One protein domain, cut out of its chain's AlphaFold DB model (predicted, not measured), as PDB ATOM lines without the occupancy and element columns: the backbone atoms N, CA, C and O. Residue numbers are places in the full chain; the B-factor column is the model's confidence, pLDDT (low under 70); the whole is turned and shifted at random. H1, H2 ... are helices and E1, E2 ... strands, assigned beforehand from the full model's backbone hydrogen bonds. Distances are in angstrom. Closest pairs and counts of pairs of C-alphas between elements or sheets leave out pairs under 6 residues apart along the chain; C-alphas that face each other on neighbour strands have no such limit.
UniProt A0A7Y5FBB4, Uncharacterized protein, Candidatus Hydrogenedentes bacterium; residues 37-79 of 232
ATOM      1  N   ASN A  37     169.614 133.348 141.600       96.75
ATOM      2  CA  ASN A  37     169.775 132.612 142.855       96.75
ATOM      3  C   ASN A  37     168.915 133.197 143.985       96.75
ATOM      4  O   ASN A  37     168.442 132.462 144.854       96.75
ATOM      5  N   GLN A  38     168.738 134.520 144.020       97.94
ATOM      6  CA  GLN A  38     167.877 135.180 144.995       97.94
ATOM      7  C   GLN A  38     166.395 134.906 144.714       97.94
ATOM      8  O   GLN A  38     165.665 134.577 145.649       97.94
ATOM      9  N   VAL A  39     165.965 134.963 143.451       97.75
ATOM     10  CA  VAL A  39     164.603 134.599 143.024       97.75
ATOM     11  C   VAL A  39     164.289 133.152 143.405       97.75
ATOM     12  O   VAL A  39     163.263 132.903 144.034       97.75
ATOM     13  N   ASP A  40     165.202 132.217 143.147       97.25
ATOM     14  CA  ASP A  40     165.022 130.802 143.488       97.25
ATOM     15  C   ASP A  40     164.895 130.590 145.005       97.25
ATOM     16  O   ASP A  40     164.094 129.778 145.481       97.25
ATOM     17  N   LYS A  41     165.686 131.324 145.801       98.06
ATOM     18  CA  LYS A  41     165.597 131.292 147.270       98.06
ATOM     19  C   LYS A  41     164.250 131.825 147.753       98.06
ATOM     20  O   LYS A  41     163.631 131.190 148.607       98.06
ATOM     21  N   LEU A  42     163.791 132.943 147.194       98.25
ATOM     22  CA  LEU A  42     162.506 133.550 147.538       98.25
ATOM     23  C   LEU A  42     161.339 132.641 147.146       98.25
ATOM     24  O   LEU A  42     160.466 132.394 147.972       98.25
ATOM     25  N   GLN A  43     161.355 132.055 145.948       97.94
ATOM     26  CA  GLN A  43     160.336 131.095 145.507       97.94
ATOM     27  C   GLN A  43     160.233 129.908 146.470       97.94
ATOM     28  O   GLN A  43     159.138 129.561 146.912       97.94
ATOM     29  N   LYS A  44     161.371 129.344 146.897       98.06
ATOM     30  CA  LYS A  44     161.396 128.272 147.909       98.06
ATOM     31  C   LYS A  44     160.819 128.719 149.252       98.06
ATOM     32  O   LYS A  44     160.162 127.922 149.922       98.06
ATOM     33  N   GLN A  45     161.071 129.957 149.674       98.12
ATOM     34  CA  GLN A  45     160.486 130.504 150.902       98.12
ATOM     35  C   GLN A  45     158.968 130.681 150.770       98.12
ATOM     36  O   GLN A  45     158.246 130.257 151.672       98.12
ATOM     37  N   VAL A  46     158.476 131.206 149.642       97.88
ATOM     38  CA  VAL A  46     157.036 131.369 149.378       97.88
ATOM     39  C   VAL A  46     156.319 130.022 149.391       97.88
ATOM     40  O   VAL A  46     155.336 129.879 150.115       97.88
ATOM     41  N   SER A  47     156.840 128.999 148.704       97.12
ATOM     42  CA  SER A  47     156.232 127.660 148.723       97.12
ATOM     43  C   SER A  47     156.163 127.067 150.134       97.12
ATOM     44  O   SER A  47     155.155 126.471 150.512       97.12
ATOM     45  N   LYS A  48     157.209 127.258 150.951       97.31
ATOM     46  CA  LYS A  48     157.215 126.802 152.352       97.31
ATOM     47  C   LYS A  48     156.170 127.527 153.203       97.31
ATOM     48  O   LYS A  48     155.555 126.897 154.058       97.31
ATOM     49  N   LEU A  49     155.976 128.828 152.990       96.50
ATOM     50  CA  LEU A  49     154.967 129.610 153.706       96.50
ATOM     51  C   LEU A  49     153.550 129.215 153.282       96.50
ATOM     52  O   LEU A  49     152.722 128.954 154.149       96.50
ATOM     53  N   GLN A  50     153.295 129.068 151.981       95.50
ATOM     54  CA  GLN A  50     152.008 128.597 151.459       95.50
ATOM     55  C   GLN A  50     151.631 127.224 152.028       95.50
ATOM     56  O   GLN A  50     150.490 127.015 152.425       95.50
ATOM     57  N   ALA A  51     152.596 126.306 152.153       95.56
ATOM     58  CA  ALA A  51     152.358 125.001 152.765       95.56
ATOM     59  C   ALA A  51     151.978 125.096 154.255       95.56
ATOM     60  O   ALA A  51     151.106 124.358 154.709       95.56
ATOM     61  N   LYS A  52     152.598 126.011 155.017       95.00
ATOM     62  CA  LYS A  52     152.266 126.242 156.436       95.00
ATOM     63  C   LYS A  52     150.913 126.930 156.629       95.00
ATOM     64  O   LYS A  52     150.234 126.647 157.607       95.00
ATOM     65  N   LEU A  53     150.530 127.811 155.707       95.50
ATOM     66  CA  LEU A  53     149.276 128.569 155.744       95.50
ATOM     67  C   LEU A  53     148.120 127.863 155.027       95.50
ATOM     68  O   LEU A  53     147.050 128.440 154.896       95.50
ATOM     69  N   LYS A  54     148.306 126.613 154.584       95.69
ATOM     70  CA  LYS A  54     147.322 125.853 153.795       95.69
ATOM     71  C   LYS A  54     145.910 125.843 154.398       95.69
ATOM     72  O   LYS A  54     144.943 125.781 153.651       95.69
ATOM     73  N   TYR A  55     145.808 125.868 155.724       97.38
ATOM     74  CA  TYR A  55     144.541 125.795 156.450       97.38
ATOM     75  C   TYR A  55     144.025 127.155 156.928       97.38
ATOM     76  O   TYR A  55     143.008 127.194 157.606       97.38
ATOM     77  N   MET A  56     144.718 128.257 156.629       97.19
ATOM     78  CA  MET A  56     144.379 129.592 157.120       97.19
ATOM     79  C   MET A  56     144.096 130.535 155.952       97.19
ATOM     80  O   MET A  56     144.928 130.678 155.054       97.19
ATOM     81  N   ARG A  57     142.964 131.241 155.991       95.25
ATOM     82  CA  ARG A  57     142.680 132.355 155.073       95.25
ATOM     83  C   ARG A  57     142.209 133.600 155.817       95.25
ATOM     84  O   ARG A  57     141.771 133.508 156.961       95.25
ATOM     85  N   VAL A  58     142.307 134.745 155.147       96.56
ATOM     86  CA  VAL A  58     141.807 136.036 155.631       96.56
ATOM     87  C   VAL A  58     140.709 136.525 154.691       96.56
ATOM     88  O   VAL A  58     140.892 136.486 153.476       96.56
ATOM     89  N   GLU A  59     139.582 136.964 155.247       96.12
ATOM     90  CA  GLU A  59     138.489 137.606 154.511       96.12
ATOM     91  C   GLU A  59     138.271 139.028 155.044       96.12
ATOM     92  O   GLU A  59     137.900 139.200 156.202       96.12
ATOM     93  N   ASP A  60     138.506 140.048 154.216       95.06
ATOM     94  CA  ASP A  60     138.499 141.460 154.644       95.06
ATOM     95  C   ASP A  60     137.093 142.094 154.715       95.06
ATOM     96  O   ASP A  60     136.915 143.163 155.300       95.06
ATOM     97  N   GLY A  61     136.090 141.453 154.107       95.19
ATOM     98  CA  GLY A  61     134.697 141.908 154.087       95.19
ATOM     99  C   GLY A  61     133.898 141.474 155.316       95.19
ATOM    100  O   GLY A  61     134.430 140.876 156.244       95.19
ATOM    101  N   GLY A  62     132.595 141.767 155.318       96.19
ATOM    102  CA  GLY A  62     131.704 141.239 156.346       96.19
ATOM    103  C   GLY A  62     131.380 139.765 156.105       96.19
ATOM    104  O   GLY A  62     130.982 139.396 155.000       96.19
ATOM    105  N   LEU A  63     131.497 138.941 157.144       96.81
ATOM    106  CA  LEU A  63     131.160 137.518 157.118       96.81
ATOM    107  C   LEU A  63     130.109 137.222 158.190       96.81
ATOM    108  O   LEU A  63     130.294 137.541 159.362       96.81
ATOM    109  N   ASN A  64     128.987 136.611 157.795       95.69
ATOM    110  CA  ASN A  64     127.889 136.235 158.701       95.69
ATOM    111  C   ASN A  64     127.381 137.381 159.607       95.69
ATOM    112  O   ASN A  64     127.013 137.155 160.756       95.69
ATOM    113  N   GLY A  65     127.364 138.619 159.099       96.50
ATOM    114  CA  GLY A  65     126.898 139.799 159.843       96.50
ATOM    115  C   GLY A  65     127.927 140.421 160.796       96.50
ATOM    116  O   GLY A  65     127.596 141.387 161.481       96.50
ATOM    117  N   LEU A  66     129.162 139.912 160.832       96.88
ATOM    118  CA  LEU A  66     130.279 140.507 161.567       96.88
ATOM    119  C   LEU A  66     131.140 141.360 160.632       96.88
ATOM    120  O   LEU A  66     131.321 141.017 159.467       96.88
ATOM    121  N   SER A  67     131.693 142.457 161.150       97.50
ATOM    122  CA  SER A  67     132.699 143.245 160.434       97.50
ATOM    123  C   SER A  67     134.027 142.490 160.381       97.50
ATOM    124  O   SER A  67     134.478 141.969 161.403       97.50
ATOM    125  N   GLY A  68     134.651 142.458 159.205       95.81
ATOM    126  CA  GLY A  68     135.985 141.901 159.015       95.81
ATOM    127  C   GLY A  68     137.113 142.800 159.543       95.81
ATOM    128  O   GLY A  68     136.859 143.894 160.063       95.81
ATOM    129  N   PRO A  69     138.374 142.362 159.388       97.50
ATOM    130  CA  PRO A  69     138.778 141.123 158.719       97.50
ATOM    131  C   PRO A  69     138.557 139.865 159.578       97.50
ATOM    132  O   PRO A  69     138.610 139.909 160.807       97.50
ATOM    133  N   HIS A  70     138.363 138.720 158.924       97.31
ATOM    134  CA  HIS A  70     138.192 137.407 159.550       97.31
ATOM    135  C   HIS A  70     139.386 136.508 159.248       97.31
ATOM    136  O   HIS A  70     139.674 136.242 158.085       97.31
ATOM    137  N   VAL A  71     140.048 135.987 160.283       97.50
ATOM    138  CA  VAL A  71     141.002 134.878 160.136       97.50
ATOM    139  C   VAL A  71     140.237 133.572 160.309       97.50
ATOM    140  O   VAL A  71     139.620 133.351 161.350       97.50
ATOM    141  N   ILE A  72     140.277 132.710 159.298       97.19
ATOM    142  CA  ILE A  72     139.510 131.464 159.259       97.19
ATOM    143  C   ILE A  72     140.476 130.291 159.161       97.19
ATOM    144  O   ILE A  72     141.344 130.270 158.286       97.19
ATOM    145  N   PHE A  73     140.291 129.313 160.046       97.50
ATOM    146  CA  PHE A  73     140.968 128.022 160.007       97.50
ATOM    147  C   PHE A  73     140.016 126.967 159.439       97.50
ATOM    148  O   PHE A  73     138.952 126.729 160.008       97.50
ATOM    149  N   GLU A  74     140.379 126.328 158.328       96.25
ATOM    150  CA  GLU A  74     139.549 125.322 157.660       96.25
ATOM    151  C   GLU A  74     140.233 123.962 157.606       96.25
ATOM    152  O   GLU A  74     141.412 123.855 157.277       96.25
ATOM    153  N   ALA A  75     139.465 122.905 157.886       96.88
ATOM    154  CA  ALA A  75     139.938 121.521 157.868       96.88
ATOM    155  C   ALA A  75     141.171 121.258 158.767       96.88
ATOM    156  O   ALA A  75     141.973 120.366 158.481       96.88
ATOM    157  N   CYS A  76     141.317 122.005 159.869       97.25
ATOM    158  CA  CYS A  76     142.335 121.767 160.891       97.25
ATOM    159  C   CYS A  76     141.823 122.059 162.310       97.25
ATOM    160  O   CYS A  76     140.918 122.868 162.500       97.25
ATOM    161  N   ASN A  77     142.466 121.456 163.310       97.75
ATOM    162  CA  ASN A  77     142.300 121.828 164.716       97.75
ATOM    163  C   ASN A  77     143.313 122.918 165.098       97.75
ATOM    164  O   ASN A  77     144.436 122.923 164.588       97.75
ATOM    165  N   VAL A  78     142.953 123.796 166.038       96.94
ATOM    166  CA  VAL A  78     143.863 124.809 166.598       96.94
ATOM    167  C   VAL A  78     144.298 124.373 167.995       96.94
ATOM    168  O   VAL A  78     143.475 124.248 168.894       96.94
ATOM    169  N   HIS A  79     145.599 124.150 168.178       96.69
ATOM    170  CA  HIS A  79     146.190 123.857 169.484       96.69
ATOM    171  C   HIS A  79     146.932 125.091 170.004       96.69
ATOM    172  O   HIS A  79     147.915 125.519 169.396       96.69
TER     173      HIS A  79
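AT A GLANCE: This is residues 37 to 79 of the 232 residues of an uncharacterized protein of Candidatus Hydrogenedentes bacterium (UniProt A0A7Y5FBB4). A small hairpin of two short strands, E1 and E2, joined by a loop of 10 residues, has one straight helix, H1, sticking out from it as a free arm. The arm makes much of the length. The printed part has 43 residues, in the order H1, E1, E2; the class is mixed, helices and strands. The whole is extended, with a radius of gyration of the C-alphas of 14.5 A and spans of 47 by 23 by 13 A.

IN THESE COORDINATES: E1 is residues 56 to 59 and E2 is residues 70 to 73, ending at C-alpha 73 (140.968, 128.022, 160.007). H1, residues 37 to 52, begins at C-alpha 37 (169.775, 132.612, 142.855) and is 23.1 A long.

HOW THE PARTS SIT: E1 and E2 form an antiparallel hairpin, 156 degrees between their directions. N 57 and O 72 are 3.0 A apart, and N 70 and O 59 2.8 A, within hydrogen-bond range. H1 stands free and is apart from E2. In H1 every O i to N i+4 pair is within hydrogen-bond range.

THE WHOLE: The C-alphas farthest apart, of Asn 37 and Gly 65, are 46.7 A apart. The link H1 to E1 is tight; E1 to E2 is short, with 10 residues. The printed part has no cut, and no printed residue is under 70 in pLDDT.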